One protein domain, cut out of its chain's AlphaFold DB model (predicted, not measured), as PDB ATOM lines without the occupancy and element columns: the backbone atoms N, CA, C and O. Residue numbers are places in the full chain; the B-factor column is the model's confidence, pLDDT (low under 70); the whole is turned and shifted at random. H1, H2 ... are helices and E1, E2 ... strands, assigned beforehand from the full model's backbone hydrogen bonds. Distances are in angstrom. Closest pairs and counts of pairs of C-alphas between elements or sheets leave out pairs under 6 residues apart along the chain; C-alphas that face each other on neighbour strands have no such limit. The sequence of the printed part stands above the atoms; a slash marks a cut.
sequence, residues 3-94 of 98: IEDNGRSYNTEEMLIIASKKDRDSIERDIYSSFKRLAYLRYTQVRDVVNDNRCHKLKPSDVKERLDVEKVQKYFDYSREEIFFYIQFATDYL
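Overview. This is residues 3 to 94 of the 98 residues of an uncharacterized protein of Enterococcus faecalis ATCC 6055 (UniProt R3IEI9). One long helix, H2, runs the length of the domain, and along one side of it other helices are set across it: H1 near its first residues, then H5, then H4 near its last. Short H3 packs on H5, and the small hairpin E1 and E2 leads into H1. The printed part has 92 residues, with two antiparallel strands followed by five helices, mostly helix; it is compact, with a radius of gyration of the C-alphas of 13.7 A, and elongated, spanning 41 by 25 by 19 A.

Arrangement. Start at E1, residues 3 to 5, and E2, residues 8 to 11: in this antiparallel hairpin N 3 and O 10 are 2.9 A apart, within hydrogen-bond range. H1, residues 12 to 20, touches residues 28 to 35 of H2, residues 26 to 50, only just about perpendicular at 71 degrees; the closest C-alphas, of Ile 18 and Glu 28, are 6.6 A apart. H5, residues 80 to 93, touches residues 39 to 46 of H2 at a steep tilt of 64 degrees, opposite ways, closest at C-alphas 43 and 86, 5.4 A. Residues 87 to 91 of H5 touch H3, residues 60 to 65, closest at C-alphas 60 and 91, 5.7 A. H4, residues 69 to 75, touches residues 46 to 50 of H2, about perpendicular at 83 degrees, closest at C-alphas 49 and 72, 6.2 A. H1 and H4 are apart. Every O i to N i+4 pair is within hydrogen-bond range in H1, H2, H3 and H5; in H4, 2 of 3 are.

Along the chain. Find C-alpha 3, where E1 begins, at (-77.287, 54.455, -5.932). From C-alpha 26 at (-58.936, 47.282, -15.014), H2 runs 35.9 A. H5 runs 19.9 A, to C-alpha 93 at (-66.940, 64.151, -15.736).

Size, cuts and confidence. The C-alphas farthest apart, of Asp 25 and Asn 53, are 41.1 A apart. The printed part has no cut and no long link; look for pLDDT under 70 at residues 54 to 55.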
ATOM      1  N   ILE A   3     -76.395  54.553  -4.772       95.31
ATOM      2  CA  ILE A   3     -77.287  54.455  -5.932       95.31
ATOM      3  C   ILE A   3     -77.454  52.978  -6.269       95.31
ATOM      4  O   ILE A   3     -76.463  52.303  -6.549       95.31
ATOM      5  N   GLU A   4     -78.696  52.505  -6.303       93.50
ATOM      6  CA  GLU A   4     -79.043  51.152  -6.738       93.50
ATOM      7  C   GLU A   4     -79.524  51.172  -8.194       93.50
ATOM      8  O   GLU A   4     -80.437  51.913  -8.555       93.50
ATOM      9  N   ASP A   5     -78.929  50.344  -9.050       91.38
ATOM     10  CA  ASP A   5     -79.362  50.173 -10.435       91.38
ATOM     11  C   ASP A   5     -79.239  48.710 -10.868       91.38
ATOM     12  O   ASP A   5     -78.141  48.163 -10.952       91.38
ATOM     13  N   ASN A   6     -80.377  48.066 -11.150       88.31
ATOM     14  CA  ASN A   6     -80.445  46.702 -11.691       88.31
ATOM     15  C   ASN A   6     -79.580  45.672 -10.929       88.31
ATOM     16  O   ASN A   6     -78.879  44.860 -11.536       88.31
ATOM     17  N   GLY A   7     -79.614  45.715  -9.593       89.75
ATOM     18  CA  GLY A   7     -78.837  44.814  -8.733       89.75
ATOM     19  C   GLY A   7     -77.366  45.206  -8.557       89.75
ATOM     20  O   GLY A   7     -76.582  44.405  -8.052       89.75
ATOM     21  N   ARG A   8     -76.975  46.412  -8.984       92.12
ATOM     22  CA  ARG A   8     -75.668  47.008  -8.704       92.12
ATOM     23  C   ARG A   8     -75.825  48.183  -7.753       92.12
ATOM     24  O   ARG A   8     -76.665  49.046  -7.989       92.12
ATOM     25  N   SER A   9     -74.937  48.254  -6.774       95.44
ATOM     26  CA  SER A   9     -74.876  49.344  -5.804       95.44
ATOM     27  C   SER A   9     -73.628  50.181  -6.060       95.44
ATOM     28  O   SER A   9     -72.522  49.649  -6.167       95.44
ATOM     29  N   TYR A  10     -73.793  51.495  -6.162       96.50
ATOM     30  CA  TYR A  10     -72.707  52.442  -6.395       96.50
ATOM     31  C   TYR A  10     -72.603  53.424  -5.233       96.50
ATOM     32  O   TYR A  10     -73.523  54.207  -4.990       96.50
ATOM     33  N   ASN A  11     -71.461  53.436  -4.544       97.06
ATOM     34  CA  ASN A  11     -71.154  54.494  -3.589       97.06
ATOM     35  C   ASN A  11     -70.709  55.755  -4.338       97.06
ATOM     36  O   ASN A  11     -69.702  55.753  -5.042       97.06
ATOM     37  N   THR A  12     -71.447  56.853  -4.180       96.12
ATOM     38  CA  THR A  12     -71.156  58.097  -4.900       96.12
ATOM     39  C   THR A  12     -69.788  58.690  -4.598       96.12
ATOM     40  O   THR A  12     -69.178  59.264  -5.493       96.12
ATOM     41  N   GLU A  13     -69.299  58.575  -3.363       96.69
ATOM     42  CA  GLU A  13     -67.982  59.100  -2.983       96.69
ATOM     43  C   GLU A  13     -66.876  58.299  -3.668       96.69
ATOM     44  O   GLU A  13     -65.966  58.874  -4.267       96.69
ATOM     45  N   GLU A  14     -67.012  56.973  -3.685       96.81
ATOM     46  CA  GLU A  14     -66.121  56.085  -4.428       96.81
ATOM     47  C   GLU A  14     -66.150  56.403  -5.929       96.81
ATOM     48  O   GLU A  14     -65.101  56.504  -6.567       96.81
ATOM     49  N   MET A  15     -67.336  56.645  -6.498       97.31
ATOM     50  CA  MET A  15     -67.460  56.989  -7.914       97.31
ATOM     51  C   MET A  15     -66.778  58.316  -8.245       97.31
ATOM     52  O   MET A  15     -66.177  58.425  -9.312       97.31
ATOM     53  N   LEU A  16     -66.821  59.308  -7.351       97.06
ATOM     54  CA  LEU A  16     -66.096  60.571  -7.517       97.06
ATOM     55  C   LEU A  16     -64.579  60.368  -7.427       97.06
ATOM     56  O   LEU A  16     -63.837  60.902  -8.256       97.06
ATOM     57  N   ILE A  17     -64.114  59.545  -6.483       96.94
ATOM     58  CA  ILE A  17     -62.699  59.171  -6.373       96.94
ATOM     59  C   ILE A  17     -62.240  58.519  -7.681       96.94
ATOM     60  O   ILE A  17     -61.297  59.003  -8.305       96.94
ATOM     61  N   ILE A  18     -62.944  57.492  -8.161       96.69
ATOM     62  CA  ILE A  18     -62.608  56.804  -9.413       96.69
ATOM     63  C   ILE A  18     -62.716  57.758 -10.616       96.69
ATOM     64  O   ILE A  18     -61.889  57.709 -11.531       96.69
ATOM     65  N   ALA A  19     -63.702  58.656 -10.650       95.56
ATOM     66  CA  ALA A  19     -63.873  59.623 -11.735       95.56
ATOM     67  C   ALA A  19     -62.719  60.635 -11.821       95.56
ATOM     68  O   ALA A  19     -62.306  60.979 -12.928       95.56
ATOM     69  N   SER A  20     -62.154  61.049 -10.686       95.75
ATOM     70  CA  SER A  20     -61.036  62.003 -10.636       95.75
ATOM     71  C   SER A  20     -59.666  61.392 -10.970       95.75
ATOM     72  O   SER A  20     -58.732  62.120 -11.313       95.75
ATOM     73  N   LYS A  21     -59.528  60.058 -10.933       95.19
ATOM     74  CA  LYS A  21     -58.265  59.376 -11.248       95.19
ATOM     75  C   LYS A  21     -57.837  59.578 -12.705       95.19
ATOM     76  O   LYS A  21     -58.607  59.351 -13.644       95.19
ATOM     77  N   LYS A  22     -56.560  59.935 -12.885       91.06
ATOM     78  CA  LYS A  22     -55.897  59.984 -14.198       91.06
ATOM     79  C   LYS A  22     -55.691  58.575 -14.756       91.06
ATOM     80  O   LYS A  22     -56.085  58.310 -15.889       91.06
ATOM     81  N   ASP A  23     -55.168  57.681 -13.922       93.12
ATOM     82  CA  ASP A  23     -54.914  56.280 -14.244       93.12
ATOM     83  C   ASP A  23     -55.812  55.387 -13.382       93.12
ATOM     84  O   ASP A  23     -55.879  55.551 -12.165       93.12
ATOM     85  N   ARG A  24     -56.536  54.477 -14.039       94.12
ATOM     86  CA  ARG A  24     -57.439  53.497 -13.417       94.12
ATOM     87  C   ARG A  24     -56.956  52.098 -13.748       94.12
ATOM     88  O   ARG A  24     -56.629  51.836 -14.920       94.12
ATOM     89  N   ASP A  25     -56.988  51.212 -12.760       96.00
ATOM     90  CA  ASP A  25     -56.803  49.785 -13.015       96.00
ATOM     91  C   ASP A  25     -57.974  49.206 -13.839       96.00
ATOM     92  O   ASP A  25     -58.904  49.920 -14.236       96.00
ATOM     93  N   SER A  26     -57.902  47.920 -14.191       95.75
ATOM     94  CA  SER A  26     -58.936  47.282 -15.014       95.75
ATOM     95  C   SER A  26     -60.303  47.251 -14.326       95.75
ATOM     96  O   SER A  26     -61.309  47.519 -14.978       95.75
ATOM     97  N   ILE A  27     -60.342  46.987 -13.020       95.12
ATOM     98  CA  ILE A  27     -61.580  46.881 -12.240       95.12
ATOM     99  C   ILE A  27     -62.228  48.260 -12.117       95.12
ATOM    100  O   ILE A  27     -63.399  48.439 -12.457       95.12
ATOM    101  N   GLU A  28     -61.454  49.266 -11.718       96.50
ATOM    102  CA  GLU A  28     -61.905  50.652 -11.605       96.50
ATOM    103  C   GLU A  28     -62.436  51.187 -12.933       96.50
ATOM    104  O   GLU A  28     -63.418  51.928 -12.971       96.50
ATOM    105  N   ARG A  29     -61.800  50.811 -14.045       95.62
ATOM    106  CA  ARG A  29     -62.231  51.206 -15.386       95.62
ATOM    107  C   ARG A  29     -63.578  50.599 -15.757       95.62
ATOM    108  O   ARG A  29     -64.408  51.314 -16.319       95.62
ATOM    109  N   ASP A  30     -63.810  49.332 -15.433       95.62
ATOM    110  CA  ASP A  30     -65.070  48.644 -15.722       95.62
ATOM    111  C   ASP A  30     -66.222  49.183 -14.865       95.62
ATOM    112  O   ASP A  30     -67.318  49.455 -15.381       95.62
ATOM    113  N   ILE A  31     -65.953  49.422 -13.578       95.31
ATOM    114  CA  ILE A  31     -66.890  50.063 -12.647       95.31
ATOM    115  C   ILE A  31     -67.225  51.470 -13.140       95.31
ATOM    116  O   ILE A  31     -68.400  51.790 -13.340       95.31
ATOM    117  N   TYR A  32     -66.207  52.288 -13.425       95.44
ATOM    118  CA  TYR A  32     -66.389  53.651 -13.914       95.44
ATOM    119  C   TYR A  32     -67.150  53.690 -15.234       95.44
ATOM    120  O   TYR A  32     -68.064  54.491 -15.388       95.44
ATOM    121  N   SER A  33     -66.816  52.822 -16.189       94.31
ATOM    122  CA  SER A  33     -67.500  52.746 -17.483       94.31
ATOM    123  C   SER A  33     -68.983  52.411 -17.315       94.31
ATOM    124  O   SER A  33     -69.841  53.055 -17.927       94.31
ATOM    125  N   SER A  34     -69.295  51.452 -16.440       95.25
ATOM    126  CA  SER A  34     -70.674  51.087 -16.111       95.25
ATOM    127  C   SER A  34     -71.426  52.252 -15.470       95.25
ATOM    128  O   SER A  34     -72.481  52.653 -15.964       95.25
ATOM    129  N   PHE A  35     -70.851  52.848 -14.425       96.62
ATOM    130  CA  PHE A  35     -71.467  53.961 -13.716       96.62
ATOM    131  C   PHE A  35     -71.636  55.195 -14.605       96.62
ATOM    132  O   PHE A  35     -72.667  55.854 -14.581       96.62
ATOM    133  N   LYS A  36     -70.656  55.485 -15.462       95.25
ATOM    134  CA  LYS A  36     -70.699  56.609 -16.397       95.25
ATOM    135  C   LYS A  36     -71.888  56.513 -17.354       95.25
ATOM    136  O   LYS A  36     -72.512  57.531 -17.649       95.25
ATOM    137  N   ARG A  37     -72.216  55.307 -17.836       95.12
ATOM    138  CA  ARG A  37     -73.396  55.070 -18.689       95.12
ATOM    139  C   ARG A  37     -74.693  55.316 -17.925       95.12
ATOM    140  O   ARG A  37     -75.575  55.983 -18.457       95.12
ATOM    141  N   LEU A  38     -74.771  54.831 -16.685       95.81
ATOM    142  CA  LEU A  38     -75.898  55.091 -15.792       95.81
ATOM    143  C   LEU A  38     -76.067  56.594 -15.543       95.81
ATOM    144  O   LEU A  38     -77.117  57.149 -15.841       95.81
ATOM    145  N   ALA A  39     -75.018  57.271 -15.076       96.19
ATOM    146  CA  ALA A  39     -75.047  58.698 -14.782       96.19
ATOM    147  C   ALA A  39     -75.444  59.530 -16.011       96.19
ATOM    148  O   ALA A  39     -76.242  60.456 -15.890       96.19
ATOM    149  N   TYR A  40     -74.952  59.169 -17.202       95.31
ATOM    150  CA  TYR A  40     -75.371  59.811 -18.446       95.31
ATOM    151  C   TYR A  40     -76.865  59.611 -18.724       95.31
ATOM    152  O   TYR A  40     -77.558  60.588 -18.996       95.31
ATOM    153  N   LEU A  41     -77.374  58.379 -18.620       95.19
ATOM    154  CA  LEU A  41     -78.796  58.082 -18.813       95.19
ATOM    155  C   LEU A  41     -79.669  58.903 -17.853       95.19
ATOM    156  O   LEU A  41     -80.574  59.611 -18.300       95.19
ATOM    157  N   ARG A  42     -79.354  58.863 -16.556       95.88
ATOM    158  CA  ARG A  42     -80.103  59.566 -15.506       95.88
ATOM    159  C   ARG A  42     -80.062  61.079 -15.708       95.88
ATOM    160  O   ARG A  42     -81.102  61.732 -15.681       95.88
ATOM    161  N   TYR A  43     -78.896  61.637 -16.038       95.38
ATOM    162  CA  TYR A  43     -78.777  63.047 -16.409       95.38
ATOM    163  C   TYR A  43     -79.644  63.407 -17.625       95.38
ATOM    164  O   TYR A  43     -80.332  64.425 -17.604       95.38
ATOM    165  N   THR A  44     -79.649  62.589 -18.684       93.69
ATOM    166  CA  THR A  44     -80.480  62.875 -19.865       93.69
ATOM    167  C   THR A  44     -81.971  62.818 -19.556       93.69
ATOM    168  O   THR A  44     -82.704  63.675 -20.031       93.69
ATOM    169  N   GLN A  45     -82.406  61.893 -18.700       94.69
ATOM    170  CA  GLN A  45     -83.785  61.816 -18.218       94.69
ATOM    171  C   GLN A  45     -84.194  63.091 -17.469       94.69
ATOM    172  O   GLN A  45     -85.231  63.678 -17.774       94.69
ATOM    173  N   VAL A  46     -83.341  63.572 -16.558       95.31
ATOM    174  CA  VAL A  46     -83.542  64.852 -15.858       95.31
ATOM    175  C   VAL A  46     -83.607  66.013 -16.853       95.31
ATOM    176  O   VAL A  46     -84.561  66.791 -16.835       95.31
ATOM    177  N   ARG A  47     -82.629  66.116 -17.763       93.62
ATOM    178  CA  ARG A  47     -82.578  67.170 -18.789       93.62
ATOM    179  C   ARG A  47     -83.847  67.188 -19.634       93.62
ATOM    180  O   ARG A  47     -84.356  68.264 -19.923       93.62
ATOM    181  N   ASP A  48     -84.339  66.030 -20.047       92.12
ATOM    182  CA  ASP A  48     -85.478  65.931 -20.956       92.12
ATOM    183  C   ASP A  48     -86.806  66.308 -20.263       92.12
ATOM    184  O   ASP A  48     -87.708  66.810 -20.931       92.12
ATOM    185  N   VAL A  49     -86.916  66.152 -18.935       92.94
ATOM    186  CA  VAL A  49     -88.057  66.667 -18.142       92.94
ATOM    187  C   VAL A  49     -87.993  68.184 -17.960       92.94
ATOM    188  O   VAL A  49     -89.020  68.869 -17.996       92.94
ATOM    189  N   VAL A  50     -86.786  68.711 -17.755       91.12
ATOM    190  CA  VAL A  50     -86.536  70.152 -17.601       91.12
ATOM    191  C   VAL A  50     -86.676  70.889 -18.940       91.12
ATOM    192  O   VAL A  50     -87.025  72.067 -18.979       91.12
ATOM    193  N   ASN A  51     -86.416  70.209 -20.055       89.00
ATOM    194  CA  ASN A  51     -86.450  70.813 -21.373       89.00
ATOM    195  C   ASN A  51     -87.853  70.807 -21.992       89.00
ATOM    196  O   ASN A  51     -88.218  69.896 -22.739       89.00
ATOM    197  N   ASP A  52     -88.605  71.880 -21.757       74.81
ATOM    198  CA  ASP A  52     -89.920  72.077 -22.379       74.81
ATOM    199  C   ASP A  52     -89.843  72.199 -23.919       74.81
ATOM    200  O   ASP A  52     -90.816  71.895 -24.610       74.81
ATOM    201  N   ASN A  53     -88.683  72.579 -24.482       71.06
ATOM    202  CA  ASN A  53     -88.460  72.685 -25.927       71.06
ATOM    203  C   ASN A  53     -87.381  71.700 -26.419       71.06
ATOM    204  O   ASN A  53     -86.189  72.005 -26.494       71.06
ATOM    205  N   ARG A  54     -87.826  70.506 -26.827       68.69
ATOM    206  CA  ARG A  54     -86.973  69.371 -27.234       68.69
ATOM    207  C   ARG A  54     -86.081  69.622 -28.461       68.69
ATOM    208  O   ARG A  54     -85.258  68.768 -28.780       68.69
ATOM    209  N   CYS A  55     -86.225  70.754 -29.153       67.12
ATOM    210  CA  CYS A  55     -85.449  71.072 -30.355       67.12
ATOM    211  C   CYS A  55     -83.964  71.360 -30.071       67.12
ATOM    212  O   CYS A  55     -83.130  71.101 -30.936       67.12
ATOM    213  N   HIS A  56     -83.613  71.834 -28.870       73.81
ATOM    214  CA  HIS A  56     -82.222  72.086 -28.482       73.81
ATOM    215  C   HIS A  56     -81.868  71.355 -27.192       73.81
ATOM    216  O   HIS A  56     -82.603  71.415 -26.210       73.81
ATOM    217  N   LYS A  57     -80.724  70.662 -27.180       79.19
ATOM    218  CA  LYS A  57     -80.212  70.025 -25.962       79.19
ATOM    219  C   LYS A  57     -79.684  71.108 -25.022       79.19
ATOM    220  O   LYS A  57     -78.773  71.838 -25.391       79.19
ATOM    221  N   LEU A  58     -80.253  71.180 -23.821       84.75
ATOM    222  CA  LEU A  58     -79.784  72.072 -22.762       84.75
ATOM    223  C   LEU A  58     -78.380  71.678 -22.290       84.75
ATOM    224  O   LEU A  58     -78.080  70.482 -22.172       84.75
ATOM    225  N   LYS A  59     -77.551  72.679 -21.978       85.88
ATOM    226  CA  LYS A  59     -76.268  72.470 -21.298       85.88
ATOM    227  C   LYS A  59     -76.509  72.105 -19.833       85.88
ATOM    228  O   LYS A  59     -77.551  72.460 -19.282       85.88
ATOM    229  N   PRO A  60     -75.555  71.449 -19.148       86.62
ATOM    230  CA  PRO A  60     -75.696  71.157 -17.721       86.62
ATOM    231  C   PRO A  60     -75.985  72.392 -16.850       86.62
ATOM    232  O   PRO A  60     -76.780  72.296 -15.918       86.62
ATOM    233  N   SER A  61     -75.419  73.557 -17.190       85.69
ATOM    234  CA  SER A  61     -75.722  74.833 -16.522       85.69
ATOM    235  C   SER A  61     -77.192  75.231 -16.672       85.69
ATOM    236  O   SER A  61     -77.849  75.505 -15.673       85.69
ATOM    237  N   ASP A  62     -77.734  75.163 -17.892       89.31
ATOM    238  CA  ASP A  62     -79.136  75.496 -18.172       89.31
ATOM    239  C   ASP A  62     -80.090  74.527 -17.458       89.31
ATOM    240  O   ASP A  62     -81.145  74.925 -16.969       89.31
ATOM    241  N   VAL A  63     -79.717  73.240 -17.383       92.19
ATOM    242  CA  VAL A  63     -80.480  72.229 -16.634       92.19
ATOM    243  C   VAL A  63     -80.524  72.582 -15.155       92.19
ATOM    244  O   VAL A  63     -81.586  72.479 -14.552       92.19
ATOM    245  N   LYS A  64     -79.397  73.009 -14.572       91.06
ATOM    246  CA  LYS A  64     -79.316  73.389 -13.156       91.06
ATOM    247  C   LYS A  64     -80.163  74.626 -12.848       91.06
ATOM    248  O   LYS A  64     -80.827  74.646 -11.819       91.06
ATOM    249  N   GLU A  65     -80.161  75.624 -13.728       91.88
ATOM    250  CA  GLU A  65     -80.951  76.853 -13.561       91.88
ATOM    251  C   GLU A  65     -82.459  76.615 -13.670       91.88
ATOM    252  O   GLU A  65     -83.240  77.232 -12.953       91.88
ATOM    253  N   ARG A  66     -82.873  75.710 -14.563       92.75
ATOM    254  CA  ARG A  66     -84.288  75.414 -14.836       92.75
ATOM    255  C   ARG A  66     -84.819  74.217 -14.051       92.75
ATOM    256  O   ARG A  66     -85.930  73.761 -14.316       92.75
ATOM    257  N   LEU A  67     -84.022  73.663 -13.139       95.06
ATOM    258  CA  LEU A  67     -84.356  72.428 -12.448       95.06
ATOM    259  C   LEU A  67     -85.595  72.607 -11.568       95.06
ATOM    260  O   LEU A  67     -85.551  73.270 -10.536       95.06
ATOM    261  N   ASP A  68     -86.660  71.902 -11.930       95.12
ATOM    262  CA  ASP A  68     -87.796  71.642 -11.055       95.12
ATOM    263  C   ASP A  68     -87.689  70.203 -10.533       95.12
ATOM    264  O   ASP A  68     -87.998  69.234 -11.232       95.12
ATOM    265  N   VAL A  69     -87.198  70.070  -9.297       96.06
ATOM    266  CA  VAL A  69     -87.007  68.769  -8.641       96.06
ATOM    267  C   VAL A  69     -88.332  68.020  -8.521       96.06
ATOM    268  O   VAL A  69     -88.371  66.823  -8.793       96.06
ATOM    269  N   GLU A  70     -89.421  68.704  -8.167       95.75
ATOM    270  CA  GLU A  70     -90.724  68.062  -7.985       95.75
ATOM    271  C   GLU A  70     -91.257  67.525  -9.313       95.75
ATOM    272  O   GLU A  70     -91.796  66.419  -9.369       95.75
ATOM    273  N   LYS A  71     -91.068  68.272 -10.408       94.56
ATOM    274  CA  LYS A  71     -91.423  67.801 -11.752       94.56
ATOM    275  C   LYS A  71     -90.635  66.550 -12.126       94.56
ATOM    276  O   LYS A  71     -91.237  65.602 -12.615       94.56
ATOM    277  N   VAL A  72     -89.327  66.506 -11.871       96.19
ATOM    278  CA  VAL A  72     -88.500  65.313 -12.134       96.19
ATOM    279  C   VAL A  72     -88.979  64.118 -11.310       96.19
ATOM    280  O   VAL A  72     -89.159  63.035 -11.866       96.19
ATOM    281  N   GLN A  73     -89.259  64.326 -10.023       96.50
ATOM    282  CA  GLN A  73     -89.722  63.274  -9.114       96.50
ATOM    283  C   GLN A  73     -91.109  62.719  -9.470       96.50
ATOM    284  O   GLN A  73     -91.427  61.584  -9.129       96.50
ATOM    285  N   LYS A  74     -91.936  63.468 -10.213       95.31
ATOM    286  CA  LYS A  74     -93.203  62.949 -10.764       95.31
ATOM    287  C   LYS A  74     -93.002  61.902 -11.863       95.31
ATOM    288  O   LYS A  74     -93.901  61.097 -12.085       95.31
ATOM    289  N   TYR A  75     -91.871  61.930 -12.571       94.31
ATOM    290  CA  TYR A  75     -91.574  60.996 -13.665       94.31
ATOM    291  C   TYR A  75     -90.607  59.885 -13.261       94.31
ATOM    292  O   TYR A  75     -90.644  58.805 -13.851       94.31
ATOM    293  N   PHE A  76     -89.738  60.146 -12.286       94.19
ATOM    294  CA  PHE A  76     -88.696  59.222 -11.865       94.19
ATOM    295  C   PHE A  76     -88.617  59.146 -10.346       94.19
ATOM    296  O   PHE A  76     -88.648  60.170  -9.670       94.19
ATOM    297  N   ASP A  77     -88.430  57.937  -9.826       92.44
ATOM    298  CA  ASP A  77     -88.233  57.681  -8.398       92.44
ATOM    299  C   ASP A  77     -86.784  57.980  -7.978       92.44
ATOM    300  O   ASP A  77     -86.036  57.101  -7.564       92.44
ATOM    301  N   TYR A  78     -86.341  59.221  -8.200       94.25
ATOM    302  CA  TYR A  78     -85.039  59.703  -7.743       94.25
ATOM    303  C   TYR A  78     -85.219  60.561  -6.506       94.25
ATOM    304  O   TYR A  78     -86.080  61.443  -6.440       94.25
ATOM    305  N   SER A  79     -84.333  60.379  -5.543       95.25
ATOM    306  CA  SER A  79     -84.169  61.345  -4.470       95.25
ATOM    307  C   SER A  79     -83.685  62.691  -5.024       95.25
ATOM    308  O   SER A  79     -83.051  62.793  -6.080       95.25
ATOM    309  N   ARG A  80     -83.952  63.763  -4.272       96.19
ATOM    310  CA  ARG A  80     -83.413  65.096  -4.577       96.19
ATOM    311  C   ARG A  80     -81.886  65.054  -4.702       96.19
ATOM    312  O   ARG A  80     -81.330  65.670  -5.608       96.19
ATOM    313  N   GLU A  81     -81.226  64.328  -3.807       96.06
ATOM    314  CA  GLU A  81     -79.769  64.176  -3.773       96.06
ATOM    315  C   GLU A  81     -79.242  63.506  -5.045       96.06
ATOM    316  O   GLU A  81     -78.286  64.003  -5.639       96.06
ATOM    317  N   GLU A  82     -79.914  62.458  -5.528       96.19
ATOM    318  CA  GLU A  82     -79.577  61.803  -6.792       96.19
ATOM    319  C   GLU A  82     -79.667  62.734  -7.988       96.19
ATOM    320  O   GLU A  82     -78.745  62.781  -8.802       96.19
ATOM    321  N   ILE A  83     -80.737  63.520  -8.079       96.81
ATOM    322  CA  ILE A  83     -80.926  64.464  -9.182       96.81
ATOM    323  C   ILE A  83     -79.760  65.458  -9.235       96.81
ATOM    324  O   ILE A  83     -79.130  65.622 -10.285       96.81
ATOM    325  N   PHE A  84     -79.433  66.090  -8.104       96.19
ATOM    326  CA  PHE A  84     -78.311  67.029  -8.038       96.19
ATOM    327  C   PHE A  84     -76.973  66.346  -8.314       96.19
ATOM    328  O   PHE A  84     -76.145  66.903  -9.039       96.19
ATOM    329  N   PHE A  85     -76.774  65.136  -7.792       96.50
ATOM    330  CA  PHE A  85     -75.568  64.361  -8.036       96.50
ATOM    331  C   PHE A  85     -75.375  64.072  -9.528       96.50
ATOM    332  O   PHE A  85     -74.295  64.332 -10.055       96.50
ATOM    333  N   TYR A  86     -76.401  63.596 -10.243       96.06
ATOM    334  CA  TYR A  86     -76.276  63.291 -11.670       96.06
ATOM    335  C   TYR A  86     -75.996  64.538 -12.511       96.06
ATOM    336  O   TYR A  86     -75.182  64.470 -13.431       96.06
ATOM    337  N   ILE A  87     -76.615  65.682 -12.194       95.12
ATOM    338  CA  ILE A  87     -76.333  66.957 -12.875       95.12
ATOM    339  C   ILE A  87     -74.880  67.385 -12.644       95.12
ATOM    340  O   ILE A  87     -74.185  67.755 -13.594       95.12
ATOM    341  N   GLN A  88     -74.400  67.317 -11.400       95.12
ATOM    342  CA  GLN A  88     -73.036  67.714 -11.060       95.12
ATOM    343  C   GLN A  88     -72.008  66.768 -11.691       95.12
ATOM    344  O   GLN A  88     -71.105  67.214 -12.395       95.12
ATOM    345  N   PHE A  89     -72.202  65.456 -11.553       95.00
ATOM    346  CA  PHE A  89     -71.331  64.451 -12.155       95.00
ATOM    347  C   PHE A  89     -71.274  64.585 -13.683       95.00
ATOM    348  O   PHE A  89     -70.208  64.448 -14.289       95.00
ATOM    349  N   ALA A  90     -72.412  64.885 -14.315       93.31
ATOM    350  CA  ALA A  90     -72.475  65.166 -15.740       93.31
ATOM    351  C   ALA A  90     -71.662  66.401 -16.131       93.31
ATOM    352  O   ALA A  90     -70.939  66.356 -17.121       93.31
ATOM    353  N   THR A  91     -71.751  67.466 -15.340       91.94
ATOM    354  CA  THR A  91     -71.002  68.709 -15.564       91.94
ATOM    355  C   THR A  91     -69.492  68.483 -15.475       91.94
ATOM    356  O   THR A  91     -68.751  68.967 -16.328       91.94
ATOM    357  N   ASP A  92     -69.046  67.714 -14.482       92.88
ATOM    358  CA  ASP A  92     -67.622  67.589 -14.156       92.88
ATOM    359  C   ASP A  92     -66.910  66.493 -14.965       92.88
ATOM    360  O   ASP A  92     -65.745  66.642 -15.341       92.88
ATOM    361  N   TYR A  93     -67.592  65.374 -15.244       92.38
ATOM    362  CA  TYR A  93     -66.940  64.151 -15.736       92.38
ATOM    363  C   TYR A  93     -67.496  63.616 -17.055       92.38
ATOM    364  O   TYR A  93     -66.825  62.838 -17.752       92.38
ATOM    365  N   LEU A  94     -68.715  63.996 -17.434       86.62
ATOM    366  CA  LEU A  94     -69.254  63.643 -18.738       86.62
ATOM    367  C   LEU A  94     -68.868  64.765 -19.700       86.62
ATOM    368  O   LEU A  94     -69.378  65.872 -19.614       86.62
TER     369      LEU A  94